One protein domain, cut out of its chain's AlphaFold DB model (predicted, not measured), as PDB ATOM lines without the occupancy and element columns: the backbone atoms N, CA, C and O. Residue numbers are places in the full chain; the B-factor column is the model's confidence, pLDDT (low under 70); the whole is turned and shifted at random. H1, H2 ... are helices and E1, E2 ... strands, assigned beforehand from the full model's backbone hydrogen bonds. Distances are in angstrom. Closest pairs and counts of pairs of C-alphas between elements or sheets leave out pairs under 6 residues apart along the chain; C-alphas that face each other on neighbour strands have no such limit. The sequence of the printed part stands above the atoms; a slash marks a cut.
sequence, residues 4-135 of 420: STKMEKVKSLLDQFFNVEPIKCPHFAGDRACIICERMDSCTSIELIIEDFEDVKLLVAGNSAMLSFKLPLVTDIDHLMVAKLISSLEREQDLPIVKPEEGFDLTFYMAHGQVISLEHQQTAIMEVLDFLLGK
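AT A GLANCE: This is residues 4 to 135 of the 420 residues of an uncharacterized protein of Candidatus Helarchaeota archaeon (UniProt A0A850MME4). A sheet of four strands, E1 to E4, has helix H1 lying along its strands over one face, with H3 on the same side as H1 but off towards the E4 edge, and H2 set outward beyond that edge. A long loop of residues 19 to 47 makes one end of the body, past the start of E1. The printed part has 132 residues, with three named helices and four named strands in the order H1 E1 E2 E3 H2 E4 H3; the sheet order is E1 E2 E3 E4, fully antiparallel, and the class is mixed, helices and strands. The whole is compact, with a radius of gyration of the C-alphas of 15.3 A and spans of 47 by 31 by 28 A.

IN THESE COORDINATES: H1 is residues 4 to 18, 21.1 A long, and begins at C-alpha 4, (-2.857, -8.332, -16.557). E1 is residues 48 to 53, E2 residues 56 to 61 and E3 residues 64 to 69; E1 begins at C-alpha 48, (-0.207, 16.569, -3.046). H2, the longest helix, is residues 76 to 92, 25.0 A. E4 is residues 106 to 111. H3 is residues 118 to 133, 22.1 A, and ends at C-alpha 133, (-0.014, -0.649, -25.646).

HOW THE PARTS SIT: E1, E2 and E3 form a meander, each strand the antiparallel neighbour of the one before, and E1 and E2, like E2 and E3, are a hairpin. Within hydrogen-bond range are N 51 and O 58 at 2.9 A between E1 and E2, N 59 and O 66 at 2.8 A between E2 and E3, and N 67 and O 108 at 2.8 A between E3 and its antiparallel neighbour E4. H1 is on the sheet, giving two layers, a helix on one face of a sheet; its height over the sheet is 9.7 A. It lies over E2 and E3 and runs along the strands, at 16 degrees to E2 on the local plane. Its closest C-alphas to E3 are those of Phe 17 and Ala 65, 5.6 A. H1 and H3 are close but not clearly touching, the closest C-alphas being those of Phe 18 and Leu 118, 6.9 A; they run opposite ways at a steep tilt of 36 degrees, only just steep. H3 is not on the sheet, and H2 is only just not on it, with 4 pairs of C-alphas within 10 A. The closest C-alphas of H2 and E4 are those of Ile 86 and Leu 106, 7.5 A. H2 and H3 are near each other, with 5 pairs of C-alphas within 10 A, while H1 and H2 are apart. In H1 and H3 every O i to N i+4 pair is within hydrogen-bond range; in H2, 11 of 13 are.

THE WHOLE: The C-alphas farthest apart are those of Pro 26 and Lys 135, 47.8 A. The printed part has no cut. The long links are H1 to E1, 29 residues, and H2 to E4, 13 residues; in the latter, residues 97 to 98 pair antiparallel with residues 107 to 108 of E4. The mean pLDDT of the printed part is 91.6, and one residue, Gln 93, is under 70.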
ATOM      1  N   SER A   4      -1.625  -8.372 -17.358       84.00
ATOM      2  CA  SER A   4      -2.857  -8.332 -16.557       84.00
ATOM      3  C   SER A   4      -2.703  -7.533 -15.259       84.00
ATOM      4  O   SER A   4      -3.553  -6.705 -14.950       84.00
ATOM      5  N   THR A   5      -1.606  -7.724 -14.511       89.75
ATOM      6  CA  THR A   5      -1.417  -7.024 -13.227       89.75
ATOM      7  C   THR A   5      -1.068  -5.553 -13.435       89.75
ATOM      8  O   THR A   5      -1.424  -4.718 -12.607       89.75
ATOM      9  N   LYS A   6      -0.408  -5.216 -14.555       89.62
ATOM     10  CA  LYS A   6      -0.148  -3.820 -14.937       89.62
ATOM     11  C   LYS A   6      -1.459  -3.086 -15.230       89.62
ATOM     12  O   LYS A   6      -1.681  -2.015 -14.673       89.62
ATOM     13  N   MET A   7      -2.353  -3.682 -16.022       89.19
ATOM     14  CA  MET A   7      -3.638  -3.063 -16.376       89.19
ATOM     15  C   MET A   7      -4.590  -2.920 -15.185       89.19
ATOM     16  O   MET A   7      -5.260  -1.897 -15.060       89.19
ATOM     17  N   GLU A   8      -4.617  -3.890 -14.268       92.31
ATOM     18  CA  GLU A   8      -5.379  -3.769 -13.017       92.31
ATOM     19  C   GLU A   8      -4.895  -2.591 -12.163       92.31
ATOM     20  O   GLU A   8      -5.707  -1.824 -11.641       92.31
ATOM     21  N   LYS A   9      -3.573  -2.393 -12.065       93.75
ATOM     22  CA  LYS A   9      -3.014  -1.261 -11.320       93.75
ATOM     23  C   LYS A   9      -3.289   0.073 -12.014       93.75
ATOM     24  O   LYS A   9      -3.666   1.023 -11.334       93.75
ATOM     25  N   VAL A  10      -3.188   0.135 -13.345       93.56
ATOM     26  CA  VAL A  10      -3.575   1.324 -14.131       93.56
ATOM     27  C   VAL A  10      -5.048   1.666 -13.918       93.56
ATOM     28  O   VAL A  10      -5.377   2.832 -13.719       93.56
ATOM     29  N   LYS A  11      -5.933   0.666 -13.879       93.94
ATOM     30  CA  LYS A  11      -7.355   0.880 -13.591       93.94
ATOM     31  C   LYS A  11      -7.574   1.465 -12.193       93.94
ATOM     32  O   LYS A  11      -8.310   2.433 -12.059       93.94
ATOM     33  N   SER A  12      -6.872   0.947 -11.184       95.69
ATOM     34  CA  SER A  12      -6.911   1.510  -9.828       95.69
ATOM     35  C   SER A  12      -6.405   2.959  -9.771       95.69
ATOM     36  O   SER A  12      -6.974   3.757  -9.032       95.69
ATOM     37  N   LEU A  13      -5.369   3.311 -10.544       96.25
ATOM     38  CA  LEU A  13      -4.890   4.695 -10.654       96.25
ATOM     39  C   LEU A  13      -5.904   5.593 -11.368       96.25
ATOM     40  O   LEU A  13      -6.060   6.750 -10.992       96.25
ATOM     41  N   LEU A  14      -6.619   5.074 -12.369       94.94
ATOM     42  CA  LEU A  14      -7.705   5.805 -13.022       94.94
ATOM     43  C   LEU A  14      -8.861   6.073 -12.059       94.94
ATOM     44  O   LEU A  14      -9.371   7.187 -12.041       94.94
ATOM     45  N   ASP A  15      -9.237   5.104 -11.227       94.50
ATOM     46  CA  ASP A  15     -10.287   5.309 -10.224       94.50
ATOM     47  C   ASP A  15      -9.906   6.444  -9.251       94.50
ATOM     48  O   ASP A  15     -10.739   7.293  -8.934       94.50
ATOM     49  N   GLN A  16      -8.632   6.529  -8.844       95.12
ATOM     50  CA  GLN A  16      -8.125   7.656  -8.053       95.12
ATOM     51  C   GLN A  16      -8.096   8.972  -8.845       95.12
ATOM     52  O   GLN A  16      -8.525  10.002  -8.333       95.12
ATOM     53  N   PHE A  17      -7.620   8.939 -10.095       95.75
ATOM     54  CA  PHE A  17      -7.596  10.093 -10.997       95.75
ATOM     55  C   PHE A  17      -8.988  10.710 -11.141       95.75
ATOM     56  O   PHE A  17      -9.114  11.932 -11.131       95.75
ATOM     57  N   PHE A  18     -10.026   9.872 -11.227       94.25
ATOM     58  CA  PHE A  18     -11.414  10.297 -11.361       94.25
ATOM     59  C   PHE A  18     -12.084  10.757 -10.059       94.25
ATOM     60  O   PHE A  18     -13.069  11.494 -10.115       94.25
ATOM     61  N   ASN A  19     -11.539  10.395  -8.899       93.88
ATOM     62  CA  ASN A  19     -12.100  10.716  -7.586       93.88
ATOM     63  C   ASN A  19     -11.533  12.026  -6.999       93.88
ATOM     64  O   ASN A  19     -11.065  12.061  -5.862       93.88
ATOM     65  N   VAL A  20     -11.546  13.105  -7.787       93.81
ATOM     66  CA  VAL A  20     -11.145  14.448  -7.328       93.81
ATOM     67  C   VAL A  20     -12.311  15.159  -6.643       93.81
ATOM     68  O   VAL A  20     -13.433  15.151  -7.148       93.81
ATOM     69  N   GLU A  21     -12.060  15.813  -5.511       91.06
ATOM     70  CA  GLU A  21     -13.109  16.482  -4.729       91.06
ATOM     71  C   GLU A  21     -13.248  17.972  -5.090       91.06
ATOM     72  O   GLU A  21     -12.255  18.647  -5.369       91.06
ATOM     73  N   PRO A  22     -14.460  18.552  -5.051       91.62
ATOM     74  CA  PRO A  22     -14.628  19.986  -5.245       91.62
ATOM     75  C   PRO A  22     -14.024  20.770  -4.076       91.62
ATOM     76  O   PRO A  22     -14.460  20.639  -2.934       91.62
ATOM     77  N   ILE A  23     -13.089  21.677  -4.367       90.44
ATOM     78  CA  ILE A  23     -12.481  22.555  -3.357       90.44
ATOM     79  C   ILE A  23     -12.757  24.018  -3.691       90.44
ATOM     80  O   ILE A  23     -12.486  24.498  -4.791       90.44
ATOM     81  N   LYS A  24     -13.255  24.768  -2.702       88.00
ATOM     82  CA  LYS A  24     -13.355  26.229  -2.787       88.00
ATOM     83  C   LYS A  24     -12.008  26.840  -2.420       88.00
ATOM     84  O   LYS A  24     -11.642  26.877  -1.248       88.00
ATOM     85  N   CYS A  25     -11.273  27.317  -3.421       87.12
ATOM     86  CA  CYS A  25      -9.977  27.941  -3.193       87.12
ATOM     87  C   CYS A  25     -10.124  29.234  -2.358       87.12
ATOM     88  O   CYS A  25     -10.907  30.107  -2.732       87.12
ATOM     89  N   PRO A  26      -9.356  29.423  -1.267       87.00
ATOM     90  CA  PRO A  26      -9.398  30.664  -0.489       87.00
ATOM     91  C   PRO A  26      -8.727  31.843  -1.214       87.00
ATOM     92  O   PRO A  26      -9.047  33.000  -0.951       87.00
ATOM     93  N   HIS A  27      -7.797  31.566  -2.135       88.38
ATOM     94  CA  HIS A  27      -7.033  32.591  -2.855       88.38
ATOM     95  C   HIS A  27      -7.690  33.058  -4.156       88.38
ATOM     96  O   HIS A  27      -7.391  34.153  -4.632       88.38
ATOM     97  N   PHE A  28      -8.565  32.242  -4.743       84.56
ATOM     98  CA  PHE A  28      -9.222  32.531  -6.012       84.56
ATOM     99  C   PHE A  28     -10.727  32.339  -5.847       84.56
ATOM    100  O   PHE A  28     -11.170  31.285  -5.411       84.56
ATOM    101  N   ALA A  29     -11.527  33.331  -6.243       78.50
ATOM    102  CA  ALA A  29     -12.991  33.282  -6.165       78.50
ATOM    103  C   ALA A  29     -13.641  32.326  -7.200       78.50
ATOM    104  O   ALA A  29     -14.740  32.592  -7.683       78.50
ATOM    105  N   GLY A  30     -12.962  31.242  -7.585       78.81
ATOM    106  CA  GLY A  30     -13.412  30.301  -8.607       78.81
ATOM    107  C   GLY A  30     -12.735  28.933  -8.513       78.81
ATOM    108  O   GLY A  30     -11.803  28.736  -7.733       78.81
ATOM    109  N   ASP A  31     -13.215  28.003  -9.337       76.50
ATOM    110  CA  ASP A  31     -12.731  26.622  -9.439       76.50
ATOM    111  C   ASP A  31     -11.436  26.576 -10.270       76.50
ATOM    112  O   ASP A  31     -11.427  26.272 -11.463       76.50
ATOM    113  N   ARG A  32     -10.328  27.015  -9.662       85.88
ATOM    114  CA  ARG A  32      -8.991  26.881 -10.251       85.88
ATOM    115  C   ARG A  32      -8.423  25.529  -9.839       85.88
ATOM    116  O   ARG A  32      -8.408  25.214  -8.654       85.88
ATOM    117  N   ALA A  33      -7.925  24.762 -10.802       91.38
ATOM    118  CA  ALA A  33      -7.258  23.498 -10.526       91.38
ATOM    119  C   ALA A  33      -6.004  23.695  -9.670       91.38
ATOM    120  O   ALA A  33      -5.158  24.548  -9.969       91.38
ATOM    121  N   CYS A  34      -5.892  22.906  -8.606       93.56
ATOM    122  CA  CYS A  34      -4.822  23.038  -7.624       93.56
ATOM    123  C   CYS A  34      -3.457  22.593  -8.166       93.56
ATOM    124  O   CYS A  34      -2.461  23.230  -7.844       93.56
ATOM    125  N   ILE A  35      -3.409  21.596  -9.054       93.94
ATOM    126  CA  ILE A  35      -2.157  21.037  -9.593       93.94
ATOM    127  C   ILE A  35      -1.350  22.032 -10.446       93.94
ATOM    128  O   ILE A  35      -0.138  21.915 -10.575       93.94
ATOM    129  N   ILE A  36      -2.015  23.051 -10.997       90.31
ATOM    130  CA  ILE A  36      -1.399  24.143 -11.774       90.31
ATOM    131  C   ILE A  36      -1.308  25.453 -10.974       90.31
ATOM    132  O   ILE A  36      -1.102  26.536 -11.538       90.31
ATOM    133  N   CYS A  37      -1.553  25.405  -9.663       91.19
ATOM    134  CA  CYS A  37      -1.529  26.583  -8.812       91.19
ATOM    135  C   CYS A  37      -0.103  26.862  -8.318       91.19
ATOM    136  O   CYS A  37       0.422  26.145  -7.480       91.19
ATOM    137  N   GLU A  38       0.486  27.980  -8.744       89.12
ATOM    138  CA  GLU A  38       1.813  28.441  -8.282       89.12
ATOM    139  C   GLU A  38       1.890  28.707  -6.767       89.12
ATOM    140  O   GLU A  38       2.969  28.878  -6.216       89.12
ATOM    141  N   ARG A  39       0.740  28.796  -6.090       89.44
ATOM    142  CA  ARG A  39       0.638  29.050  -4.647       89.44
ATOM    143  C   ARG A  39       0.277  27.801  -3.851       89.44
ATOM    144  O   ARG A  39      -0.161  27.935  -2.709       89.44
ATOM    145  N   MET A  40       0.404  26.610  -4.436       86.69
ATOM    146  CA  MET A  40       0.017  25.370  -3.762       86.69
ATOM    147  C   MET A  40       0.750  25.191  -2.424       86.69
ATOM    148  O   MET A  40       0.111  24.831  -1.444       86.69
ATOM    149  N   ASP A  41       2.019  25.601  -2.343       86.00
ATOM    150  CA  ASP A  41       2.828  25.555  -1.112       86.00
ATOM    151  C   ASP A  41       2.251  26.396   0.044       86.00
ATOM    152  O   ASP A  41       2.568  26.168   1.209       86.00
ATOM    153  N   SER A  42       1.394  27.378  -0.258       85.50
ATOM    154  CA  SER A  42       0.709  28.203   0.752       85.50
ATOM    155  C   SER A  42      -0.651  27.647   1.189       85.50
ATOM    156  O   SER A  42      -1.232  28.132   2.161       85.50
ATOM    157  N   CYS A  43      -1.162  26.620   0.503       86.38
ATOM    158  CA  CYS A  43      -2.429  25.977   0.824       86.38
ATOM    159  C   CYS A  43      -2.202  24.838   1.828       86.38
ATOM    160  O   CYS A  43      -2.033  23.688   1.441       86.38
ATOM    161  N   THR A  44      -2.277  25.126   3.130       84.81
ATOM    162  CA  THR A  44      -2.094  24.110   4.190       84.81
ATOM    163  C   THR A  44      -3.155  23.005   4.206       84.81
ATOM    164  O   THR A  44      -2.999  22.023   4.923       84.81
ATOM    165  N   SER A  45      -4.259  23.168   3.473       85.56
ATOM    166  CA  SER A  45      -5.391  22.237   3.464       85.56
ATOM    167  C   SER A  45      -5.389  21.248   2.295       85.56
ATOM    168  O   SER A  45      -6.357  20.507   2.160       85.56
ATOM    169  N   ILE A  46      -4.386  21.279   1.410       90.62
ATOM    170  CA  ILE A  46      -4.364  20.451   0.195       90.62
ATOM    171  C   ILE A  46      -3.095  19.610   0.195       90.62
ATOM    172  O   ILE A  46      -1.992  20.142   0.109       90.62
ATOM    173  N   GLU A  47      -3.265  18.296   0.279       92.56
ATOM    174  CA  GLU A  47      -2.174  17.338   0.143       92.56
ATOM    175  C   GLU A  47      -1.915  17.048  -1.341       92.56
ATOM    176  O   GLU A  47      -2.856  16.860  -2.120       92.56
ATOM    177  N   LEU A  48      -0.638  17.045  -1.735       94.88
ATOM    178  CA  LEU A  48      -0.207  16.569  -3.046       94.88
ATOM    179  C   LEU A  48       0.112  15.083  -2.932       94.88
ATOM    180  O   LEU A  48       1.101  14.706  -2.303       94.88
ATOM    181  N   ILE A  49      -0.696  14.257  -3.583       96.44
ATOM    182  CA  ILE A  49      -0.462  12.820  -3.683       96.44
ATOM    183  C   ILE A  49       0.284  12.566  -4.990       96.44
ATOM    184  O   ILE A  49      -0.179  12.952  -6.066       96.44
ATOM    185  N   ILE A  50       1.447  11.926  -4.889       97.19
ATOM    186  CA  ILE A  50       2.253  11.483  -6.028       97.19
ATOM    187  C   ILE A  50       2.339   9.962  -5.956       97.19
ATOM    188  O   ILE A  50       2.950   9.423  -5.034       97.19
ATOM    189  N   GLU A  51       1.732   9.273  -6.919       97.31
ATOM    190  CA  GLU A  51       1.883   7.829  -7.090       97.31
ATOM    191  C   GLU A  51       2.647   7.541  -8.387       97.31
ATOM    192  O   GLU A  51       2.136   7.746  -9.489       97.31
ATOM    193  N   ASP A  52       3.873   7.033  -8.252       96.38
ATOM    194  CA  ASP A  52       4.680   6.545  -9.371       96.38
ATOM    195  C   ASP A  52       4.551   5.017  -9.489       96.38
ATOM    196  O   ASP A  52       4.765   4.271  -8.527       96.38
ATOM    197  N   PHE A  53       4.224   4.530 -10.686       95.44
ATOM    198  CA  PHE A  53       4.106   3.107 -10.997       95.44
ATOM    199  C   PHE A  53       4.693   2.786 -12.377       95.44
ATOM    200  O   PHE A  53       4.041   2.966 -13.403       95.44
ATOM    201  N   GLU A  54       5.917   2.250 -12.392       94.25
ATOM    202  CA  GLU A  54       6.680   1.929 -13.609       94.25
ATOM    203  C   GLU A  54       6.757   3.116 -14.588       94.25
ATOM    204  O   GLU A  54       7.546   4.038 -14.398       94.25
ATOM    205  N   ASP A  55       5.928   3.078 -15.630       95.62
ATOM    206  CA  ASP A  55       5.863   4.046 -16.719       95.62
ATOM    207  C   ASP A  55       4.672   5.008 -16.563       95.62
ATOM    208  O   ASP A  55       4.302   5.709 -17.505       95.62
ATOM    209  N   VAL A  56       4.020   5.004 -15.401       97.06
ATOM    210  CA  VAL A  56       2.817   5.782 -15.106       97.06
ATOM    211  C   VAL A  56       3.066   6.640 -13.879       97.06
ATOM    212  O   VAL A  56       3.568   6.151 -12.870       97.06
ATOM    213  N   LYS A  57       2.686   7.912 -13.955       97.88
ATOM    214  CA  LYS A  57       2.746   8.855 -12.841       97.88
ATOM    215  C   LYS A  57       1.382   9.491 -12.647       97.88
ATOM    216  O   LYS A  57       0.849  10.104 -13.573       97.88
ATOM    217  N   LEU A  58       0.830   9.345 -11.451       98.06
ATOM    218  CA  LEU A  58      -0.394  10.005 -11.025       98.06
ATOM    219  C   LEU A  58      -0.039  11.117 -10.038       98.06
ATOM    220  O   LEU A  58       0.634  10.895  -9.035       98.06
ATOM    221  N   LEU A  59      -0.526  12.317 -10.325       97.69
ATOM    222  CA  LEU A  59      -0.468  13.473  -9.447       97.69
ATOM    223  C   LEU A  59      -1.897  13.877  -9.106       97.69
ATOM    224  O   LEU A  59      -2.670  14.197 -10.008       97.69
ATOM    225  N   VAL A  60      -2.248  13.905  -7.825       97.25
ATOM    226  CA  VAL A  60      -3.555  14.380  -7.356       97.25
ATOM    227  C   VAL A  60      -3.338  15.524  -6.380       97.25
ATOM    228  O   VAL A  60      -2.592  15.399  -5.412       97.25
ATOM    229  N   ALA A  61      -3.993  16.650  -6.640       96.31
ATOM    230  CA  ALA A  61      -3.996  17.807  -5.760       96.31
ATOM    231  C   ALA A  61      -5.415  18.369  -5.700       96.31
ATOM    232  O   ALA A  61      -5.884  19.012  -6.648       96.31
ATOM    233  N   GLY A  62      -6.097  18.130  -4.582       94.19
ATOM    234  CA  GLY A  62      -7.411  18.698  -4.297       94.19
ATOM    235  C   GLY A  62      -8.462  18.422  -5.379       94.19
ATOM    236  O   GLY A  62      -8.895  17.291  -5.564       94.19
ATOM    237  N   ASN A  63      -8.853  19.471  -6.110       94.94
ATOM    238  CA  ASN A  63      -9.864  19.431  -7.175       94.94
ATOM    239  C   ASN A  63      -9.318  19.086  -8.569       94.94
ATOM    240  O   ASN A  63      -9.985  19.356  -9.574       94.94
ATOM    241  N   SER A  64      -8.096  18.568  -8.663       96.38
ATOM    242  CA  SER A  64      -7.461  18.282  -9.949       96.38
ATOM    243  C   SER A  64      -6.486  17.119  -9.879       96.38
ATOM    244  O   SER A  64      -5.825  16.921  -8.861       96.38
ATOM    245  N   ALA A  65      -6.367  16.400 -10.989       97.31
ATOM    246  CA  ALA A  65      -5.435  15.299 -11.146       97.31
ATOM    247  C   ALA A  65      -4.752  15.339 -12.520       97.31
ATOM    248  O   ALA A  65      -5.317  15.824 -13.505       97.31
ATOM    249  N   MET A  66      -3.532  14.814 -12.584       97.69
ATOM    250  CA  MET A  66      -2.785  14.558 -13.813       97.69
ATOM    251  C   MET A  66      -2.304  13.116 -13.828       97.69
ATOM    252  O   MET A  66      -1.738  12.641 -12.849       97.69
ATOM    253  N   LEU A  67      -2.509  12.439 -14.951       97.88
ATOM    254  CA  LEU A  67      -2.067  11.071 -15.173       97.88
ATOM    255  C   LEU A  67      -1.175  11.034 -16.414       97.88
ATOM    256  O   LEU A  67      -1.645  11.217 -17.540       97.88
ATOM    257  N   SER A  68       0.115  10.824 -16.193       98.00
ATOM    258  CA  SER A  68       1.159  10.833 -17.214       98.00
ATOM    259  C   SER A  68       1.625   9.408 -17.518       98.00
ATOM    260  O   SER A  68       1.861   8.616 -16.607       98.00
ATOM    261  N   PHE A  69       1.781   9.087 -18.801       97.38
ATOM    262  CA  PHE A  69       2.228   7.793 -19.313       97.38
ATOM    263  C   PHE A  69       3.482   7.955 -20.167       97.38
ATOM    264  O   PHE A  69       3.545   8.786 -21.081       97.38
ATOM    265  N   LYS A  70       4.476   7.121 -19.884       97.31
ATOM    266  CA  LYS A  70       5.666   6.930 -20.698       97.31
ATOM    267  C   LYS A  70       5.450   5.686 -21.550       97.31
ATOM    268  O   LYS A  70       5.208   4.594 -21.044       97.31
ATOM    269  N   LEU A  71       5.451   5.852 -22.863       95.81
ATOM    270  CA  LEU A  71       5.137   4.761 -23.775       95.81
ATOM    271  C   LEU A  71       6.433   4.032 -24.171       95.81
ATOM    272  O   LEU A  71       7.494   4.653 -24.250       95.81
ATOM    273  N   PRO A  72       6.385   2.719 -24.468       93.25
ATOM    274  CA  PRO A  72       7.550   1.955 -24.919       93.25
ATOM    275  C   PRO A  72       7.869   2.260 -26.397       93.25
ATOM    276  O   PRO A  72       7.763   1.409 -27.289       93.25
ATOM    277  N   LEU A  73       8.205   3.517 -26.680       93.88
ATOM    278  CA  LEU A  73       8.557   4.017 -28.006       93.88
ATOM    279  C   LEU A  73      10.052   3.789 -28.237       93.88
ATOM    280  O   LEU A  73      10.881   4.108 -27.391       93.88
ATOM    281  N   VAL A  74      10.393   3.177 -29.372       93.50
ATOM    282  CA  VAL A  74      11.776   2.753 -29.662       93.50
ATOM    283  C   VAL A  74      12.421   3.658 -30.707       93.50
ATOM    284  O   VAL A  74      13.640   3.787 -30.759       93.50
ATOM    285  N   THR A  75      11.611   4.263 -31.576       93.31
ATOM    286  CA  THR A  75      12.090   5.025 -32.731       93.31
ATOM    287  C   THR A  75      11.493   6.427 -32.767       93.31
ATOM    288  O   THR A  75      10.364   6.636 -32.329       93.31
ATOM    289  N   ASP A  76      12.194   7.380 -33.386       91.25
ATOM    290  CA  ASP A  76      11.681   8.746 -33.601       91.25
ATOM    291  C   ASP A  76      10.354   8.763 -34.378       91.25
ATOM    292  O   ASP A  76       9.510   9.641 -34.198       91.25
ATOM    293  N   ILE A  77      10.148   7.763 -35.242       90.94
ATOM    294  CA  ILE A  77       8.902   7.585 -35.990       90.94
ATOM    295  C   ILE A  77       7.761   7.228 -35.034       90.94
ATOM    296  O   ILE A  77       6.664   7.758 -35.194       90.94
ATOM    297  N   ASP A  78       8.013   6.385 -34.028       93.06
ATOM    298  CA  ASP A  78       7.022   6.061 -33.000       93.06
ATOM    299  C   ASP A  78       6.593   7.324 -32.243       93.06
ATOM    300  O   ASP A  78       5.394   7.591 -32.148       93.06
ATOM    301  N   HIS A  79       7.553   8.146 -31.800       92.62
ATOM    302  CA  HIS A  79       7.263   9.427 -31.144       92.62
ATOM    303  C   HIS A  79       6.445  10.361 -32.041       92.62
ATOM    304  O   HIS A  79       5.451  10.936 -31.597       92.62
ATOM    305  N   LEU A  80       6.804  10.480 -33.324       93.12
ATOM    306  CA  LEU A  80       6.070  11.323 -34.270       93.12
ATOM    307  C   LEU A  80       4.630  10.836 -34.489       93.12
ATOM    308  O   LEU A  80       3.704  11.649 -34.568       93.12
ATOM    309  N   MET A  81       4.428   9.520 -34.599       93.81
ATOM    310  CA  MET A  81       3.102   8.929 -34.780       93.81
ATOM    311  C   MET A  81       2.227   9.129 -33.543       93.81
ATOM    312  O   MET A  81       1.082   9.562 -33.689       93.81
ATOM    313  N   VAL A  82       2.763   8.881 -32.344       94.75
ATOM    314  CA  VAL A  82       2.051   9.122 -31.080       94.75
ATOM    315  C   VAL A  82       1.695  10.598 -30.950       94.75
ATOM    316  O   VAL A  82       0.527  10.923 -30.761       94.75
ATOM    317  N   ALA A  83       2.651  11.506 -31.159       93.56
ATOM    318  CA  ALA A  83       2.398  12.942 -31.094       93.56
ATOM    319  C   ALA A  83       1.287  13.378 -32.065       93.56
ATOM    320  O   ALA A  83       0.441  14.215 -31.728       93.56
ATOM    321  N   LYS A  84       1.243  12.788 -33.269       94.06
ATOM    322  CA  LYS A  84       0.197  13.074 -34.256       94.06
ATOM    323  C   LYS A  84      -1.168  12.515 -33.853       94.06
ATOM    324  O   LYS A  84      -2.178  13.175 -34.114       94.06
ATOM    325  N   LEU A  85      -1.198  11.331 -33.242       92.69
ATOM    326  CA  LEU A  85      -2.413  10.715 -32.713       92.69
ATOM    327  C   LEU A  85      -2.982  11.557 -31.570       92.69
ATOM    328  O   LEU A  85      -4.136  11.961 -31.650       92.69
ATOM    329  N   ILE A  86      -2.152  11.919 -30.589       93.06
ATOM    330  CA  ILE A  86      -2.513  12.791 -29.461       93.06
ATOM    331  C   ILE A  86      -3.071  14.120 -29.973       93.06
ATOM    332  O   ILE A  86      -4.174  14.506 -29.605       93.06
ATOM    333  N   SER A  87      -2.379  14.763 -30.920       91.12
ATOM    334  CA  SER A  87      -2.843  16.015 -31.541       91.12
ATOM    335  C   SER A  87      -4.177  15.876 -32.288       91.12
ATOM    336  O   SER A  87      -4.819  16.880 -32.597       91.12
ATOM    337  N   SER A  88      -4.545  14.658 -32.692       91.62
ATOM    338  CA  SER A  88      -5.829  14.378 -33.343       91.62
ATOM    339  C   SER A  88      -6.916  14.114 -32.302       91.62
ATOM    340  O   SER A  88      -7.991  14.688 -32.431       91.62
ATOM    341  N   LEU A  89      -6.612  13.349 -31.248       90.00
ATOM    342  CA  LEU A  89      -7.515  13.094 -30.120       90.00
ATOM    343  C   LEU A  89      -7.864  14.382 -29.360       90.00
ATOM    344  O   LEU A  89      -9.026  14.614 -29.048       90.00
ATOM    345  N   GLU A  90      -6.892  15.275 -29.153       89.38
ATOM    346  CA  GLU A  90      -7.099  16.592 -28.530       89.38
ATOM    347  C   GLU A  90      -8.144  17.439 -29.287       89.38
ATOM    348  O   GLU A  90      -8.880  18.229 -28.695       89.38
ATOM    349  N   ARG A  91      -8.262  17.262 -30.612       87.69
ATOM    350  CA  ARG A  91      -9.236  18.004 -31.434       87.69
ATOM    351  C   ARG A  91     -10.658  17.486 -31.299       87.69
ATOM    352  O   ARG A  91     -11.576  18.243 -31.612       87.69
ATOM    353  N   GLU A  92     -10.841  16.237 -30.878       81.56
ATOM    354  CA  GLU A  92     -12.169  15.634 -30.740       81.56
ATOM    355  C   GLU A  92     -12.869  16.015 -29.422       81.56
ATOM    356  O   GLU A  92     -14.009  15.635 -29.224       81.56
ATOM    357  N   GLN A  93     -12.255  16.869 -28.586       69.06
ATOM    358  CA  GLN A  93     -12.807  17.519 -27.375       69.06
ATOM    359  C   GLN A  93     -13.297  16.606 -26.239       69.06
ATOM    360  O   GLN A  93     -13.451  17.095 -25.121       69.06
ATOM    361  N   ASP A  94     -13.477  15.312 -26.474       79.69
ATOM    362  CA  ASP A  94     -14.053  14.400 -25.481       79.69
ATOM    363  C   ASP A  94     -13.022  13.853 -24.481       79.69
ATOM    364  O   ASP A  94     -13.387  13.357 -23.411       79.69
ATOM    365  N   LEU A  95     -11.726  13.976 -24.791       87.88
ATOM    366  CA  LEU A  95     -10.646  13.473 -23.949       87.88
ATOM    367  C   LEU A  95      -9.889  14.602 -23.230       87.88
ATOM    368  O   LEU A  95      -9.482  15.571 -23.874       87.88
ATOM    369  N   PRO A  96      -9.616  14.450 -21.920       90.75
ATOM    370  CA  PRO A  96      -8.874  15.415 -21.106       90.75
ATOM    371  C   PRO A  96      -7.357  15.403 -21.391       90.75
ATOM    372  O   PRO A  96      -6.538  15.315 -20.480       90.75
ATOM    373  N   ILE A  97      -6.948  15.431 -22.659       94.19
ATOM    374  CA  ILE A  97      -5.539  15.365 -23.066       94.19
ATOM    375  C   ILE A  97      -4.911  16.756 -22.993       94.19
ATOM    376  O   ILE A  97      -5.463  17.728 -23.510       94.19
ATOM    377  N   VAL A  98      -3.727  16.842 -22.389       94.50
ATOM    378  CA  VAL A  98      -2.916  18.065 -22.340       94.50
ATOM    379  C   VAL A  98      -1.513  17.808 -22.876       94.50
ATOM    380  O   VAL A  98      -1.135  16.677 -23.190       94.50
ATOM    381  N   LYS A  99      -0.720  18.878 -22.996       94.38
ATOM    382  CA  LYS A  99       0.693  18.761 -23.352       94.38
ATOM    383  C   LYS A  99       1.394  17.803 -22.367       94.38
ATOM    384  O   LYS A  99       1.259  18.027 -21.163       94.38
ATOM    385  N   PRO A 100       2.150  16.802 -22.857       95.69
ATOM    386  CA  PRO A 100       2.838  15.855 -21.992       95.69
ATOM    387  C   PRO A 100       3.804  16.530 -21.015       95.69
ATOM    388  O   PRO A 100       4.464  17.519 -21.363       95.69
ATOM    389  N   GLU A 101       3.880  15.981 -19.805       94.81
ATOM    390  CA  GLU A 101       4.897  16.328 -18.811       94.81
ATOM    391  C   GLU A 101       6.302  15.942 -19.314       94.81
ATOM    392  O   GLU A 101       6.462  15.054 -20.153       94.81
ATOM    393  N   GLU A 102       7.342  16.623 -18.828       94.44
ATOM    394  CA  GLU A 102       8.720  16.323 -19.221       94.44
ATOM    395  C   GLU A 102       9.082  14.866 -18.891       94.44
ATOM    396  O   GLU A 102       8.930  14.411 -17.760       94.44
ATOM    397  N   GLY A 103       9.545  14.124 -19.900       95.44
ATOM    398  CA  GLY A 103       9.871  12.701 -19.774       95.44
ATOM    399  C   GLY A 103       8.703  11.733 -20.010       95.44
ATOM    400  O   GLY A 103       8.932  10.523 -19.965       95.44
ATOM    401  N   PHE A 104       7.502  12.241 -20.306       97.12
ATOM    402  CA  PHE A 104       6.311  11.453 -20.630       97.12
ATOM    403  C   PHE A 104       5.835  11.719 -22.065       97.12
ATOM    404  O   PHE A 104       6.111  12.769 -22.649       97.12
ATOM    405  N   ASP A 105       5.107  10.760 -22.639       96.88
ATOM    406  CA  ASP A 105       4.627  10.833 -24.027       96.88
ATOM    407  C   ASP A 105       3.148  11.231 -24.115       96.88
ATOM    408  O   ASP A 105       2.720  11.801 -25.119       96.88
ATOM    409  N   LEU A 106       2.367  10.942 -23.072       97.00
ATOM    410  CA  LEU A 106       0.930  11.192 -23.000       97.00
ATOM    411  C   LEU A 106       0.562  11.647 -21.589       97.00
ATOM    412  O   LEU A 106       0.908  10.973 -20.625       97.00
ATOM    413  N   THR A 107      -0.177  12.746 -21.465       97.38
ATOM    414  CA  THR A 107      -0.680  13.216 -20.170       97.38
ATOM    415  C   THR A 107      -2.162  13.547 -20.271       97.38
ATOM    416  O   THR A 107      -2.587  14.321 -21.132       97.38
ATOM    417  N   PHE A 108      -2.937  12.966 -19.361       96.50
ATOM    418  CA  PHE A 108      -4.323  13.329 -19.109       96.50
ATOM    419  C   PHE A 108      -4.387  14.280 -17.920       96.50
ATOM    420  O   PHE A 108      -3.653  14.121 -16.946       96.50
ATOM    421  N   TYR A 109      -5.265  15.269 -17.989       95.69
ATOM    422  CA  TYR A 109      -5.460  16.266 -16.948       95.69
ATOM    423  C   TYR A 109      -6.944  16.483 -16.721       95.69
ATOM    424  O   TYR A 109      -7.672  16.834 -17.645       95.69
ATOM    425  N   MET A 110      -7.377  16.362 -15.476       94.69
ATOM    426  CA  MET A 110      -8.767  16.575 -15.125       94.69
ATOM    427  C   MET A 110      -8.891  17.546 -13.960       94.69
ATOM    428  O   MET A 110      -8.194  17.433 -12.955       94.69
ATOM    429  N   ALA A 111      -9.820  18.487 -14.097       94.25
ATOM    430  CA  ALA A 111     -10.341  19.279 -12.993       94.25
ATOM    431  C   ALA A 111     -11.764  18.821 -12.655       94.25
ATOM    432  O   ALA A 111     -12.512  18.425 -13.548       94.25
ATOM    433  N   HIS A 112     -12.161  18.945 -11.389       91.31
ATOM    434  CA  HIS A 112     -13.486  18.545 -10.911       91.31
ATOM    435  C   HIS A 112     -14.635  19.104 -11.780       91.31
ATOM    436  O   HIS A 112     -15.555  18.379 -12.149       91.31
ATOM    437  N   GLY A 113     -14.571  20.378 -12.188       85.44
ATOM    438  CA  GLY A 113     -15.598  20.998 -13.037       85.44
ATOM    439  C   GLY A 113     -15.709  20.457 -14.475       85.44
ATOM    440  O   GLY A 113     -16.613  20.871 -15.199       85.44
ATOM    441  N   GLN A 114     -14.810  19.567 -14.914       84.00
ATOM    442  CA  GLN A 114     -14.767  19.012 -16.277       84.00
ATOM    443  C   GLN A 114     -15.329  17.584 -16.381       84.00
ATOM    444  O   GLN A 114     -15.305  16.992 -17.463       84.00
ATOM    445  N   VAL A 115     -15.859  17.030 -15.287       74.69
ATOM    446  CA  VAL A 115     -16.448  15.685 -15.264       74.69
ATOM    447  C   VAL A 115     -17.835  15.726 -15.917       74.69
ATOM    448  O   VAL A 115     -18.847  15.934 -15.256       74.69
ATOM    449  N   ILE A 116     -17.891  15.575 -17.245       71.00
ATOM    450  CA  ILE A 116     -19.163  15.516 -17.994       71.00
ATOM    451  C   ILE A 116     -19.764  14.102 -17.917       71.00
ATOM    452  O   ILE A 116     -20.971  13.949 -17.745       71.00
ATOM    453  N   SER A 117     -18.925  13.065 -18.026       83.56
ATOM    454  CA  SER A 117     -19.297  11.655 -17.845       83.56
ATOM    455  C   SER A 117     -18.059  10.829 -17.489       83.56
ATOM    456  O   SER A 117     -17.233  10.531 -18.354       83.56
ATOM    457  N   LEU A 118     -17.932  10.481 -16.207       85.06
ATOM    458  CA  LEU A 118     -16.784   9.757 -15.649       85.06
ATOM    459  C   LEU A 118     -16.589   8.398 -16.335       85.06
ATOM    460  O   LEU A 118     -15.497   8.093 -16.803       85.06
ATOM    461  N   GLU A 119     -17.667   7.627 -16.496       88.31
ATOM    462  CA  GLU A 119     -17.623   6.307 -17.141       88.31
ATOM    463  C   GLU A 119     -17.188   6.392 -18.610       88.31
ATOM    464  O   GLU A 119     -16.406   5.563 -19.080       88.31
ATOM    465  N   HIS A 120     -17.665   7.406 -19.343       89.62
ATOM    466  CA  HIS A 120     -17.315   7.569 -20.753       89.62
ATOM    467  C   HIS A 120     -15.846   7.960 -20.923       89.62
ATOM    468  O   HIS A 120     -15.148   7.368 -21.744       89.62
ATOM    469  N   GLN A 121     -15.357   8.900 -20.108       90.31
ATOM    470  CA  GLN A 121     -13.953   9.311 -20.131       90.31
ATOM    471  C   GLN A 121     -13.028   8.172 -19.703       90.31
ATOM    472  O   GLN A 121     -12.017   7.937 -20.361       90.31
ATOM    473  N   GLN A 122     -13.381   7.424 -18.655       91.69
ATOM    474  CA  GLN A 122     -12.593   6.274 -18.214       91.69
ATOM    475  C   GLN A 122     -12.519   5.201 -19.305       91.69
ATOM    476  O   GLN A 122     -11.433   4.701 -19.598       91.69
ATOM    477  N   THR A 123     -13.647   4.896 -19.954       91.88
ATOM    478  CA  THR A 123     -13.693   3.939 -21.070       91.88
ATOM    479  C   THR A 123     -12.832   4.416 -22.239       91.88
ATOM    480  O   THR A 123     -12.003   3.657 -22.729       91.88
ATOM    481  N   ALA A 124     -12.957   5.682 -22.639       92.19
ATOM    482  CA  ALA A 124     -12.192   6.235 -23.752       92.19
ATOM    483  C   ALA A 124     -10.679   6.285 -23.463       92.19
ATOM    484  O   ALA A 124      -9.875   5.963 -24.338       92.19
ATOM    485  N   ILE A 125     -10.270   6.630 -22.235       93.88
ATOM    486  CA  ILE A 125      -8.856   6.577 -21.828       93.88
ATOM    487  C   ILE A 125      -8.338   5.137 -21.907       93.88
ATOM    488  O   ILE A 125      -7.268   4.909 -22.470       93.88
ATOM    489  N   MET A 126      -9.100   4.165 -21.401       93.50
ATOM    490  CA  MET A 126      -8.717   2.753 -21.467       93.50
ATOM    491  C   MET A 126      -8.609   2.250 -22.907       93.50
ATOM    492  O   MET A 126      -7.626   1.596 -23.232       93.50
ATOM    493  N   GLU A 127      -9.538   2.612 -23.794       93.31
ATOM    494  CA  GLU A 127      -9.466   2.253 -25.217       93.31
ATOM    495  C   GLU A 127      -8.224   2.842 -25.904       93.31
ATOM    496  O   GLU A 127      -7.574   2.163 -26.702       93.31
ATOM    497  N   VAL A 128      -7.855   4.085 -25.578       94.00
ATOM    498  CA  VAL A 128      -6.629   4.716 -26.094       94.00
ATOM    499  C   VAL A 128      -5.385   3.991 -25.583       94.00
ATOM    500  O   VAL A 128      -4.464   3.738 -26.365       94.00
ATOM    501  N   LEU A 129      -5.346   3.635 -24.298       93.62
ATOM    502  CA  LEU A 129      -4.225   2.903 -23.706       93.62
ATOM    503  C   LEU A 129      -4.115   1.485 -24.277       93.62
ATOM    504  O   LEU A 129      -3.025   1.088 -24.686       93.62
ATOM    505  N   ASP A 130      -5.225   0.761 -24.394       93.06
ATOM    506  CA  ASP A 130      -5.282  -0.567 -25.010       93.06
ATOM    507  C   ASP A 130      -4.852  -0.520 -26.478       93.06
ATOM    508  O   ASP A 130      -4.139  -1.408 -26.953       93.06
ATOM    509  N   PHE A 131      -5.231   0.531 -27.209       94.38
ATOM    510  CA  PHE A 131      -4.768   0.736 -28.576       94.38
ATOM    511  C   PHE A 131      -3.252   0.944 -28.628       94.38
ATOM    512  O   PHE A 131      -2.584   0.262 -29.406       94.38
ATOM    513  N   LEU A 132      -2.715   1.860 -27.811       93.06
ATOM    514  CA  LEU A 132      -1.302   2.265 -27.806       93.06
ATOM    515  C   LEU A 132      -0.355   1.184 -27.271       93.06
ATOM    516  O   LEU A 132       0.775   1.065 -27.749       93.06
ATOM    517  N   LEU A 133      -0.799   0.412 -26.282       90.31
ATOM    518  CA  LEU A 133      -0.014  -0.649 -25.646       90.31
ATOM    519  C   LEU A 133      -0.270  -2.024 -26.280       90.31
ATOM    520  O   LEU A 133       0.524  -2.944 -26.090       90.31
ATOM    521  N   GLY A 134      -1.355  -2.173 -27.041       90.62
ATOM    522  CA  GLY A 134      -1.793  -3.450 -27.583       90.62
ATOM    523  C   GLY A 134      -1.327  -3.766 -29.007       90.62
ATOM    524  O   GLY A 134      -0.518  -3.087 -29.644       90.62
ATOM    525  N   LYS A 135      -1.906  -4.850 -29.539       90.44
ATOM    526  CA  LYS A 135      -1.667  -5.353 -30.902       90.44
ATOM    527  C   LYS A 135      -1.981  -4.343 -32.019       90.44
ATOM    528  O   LYS A 135      -1.201  -4.312 -32.973       90.44
TER     529      LYS A 135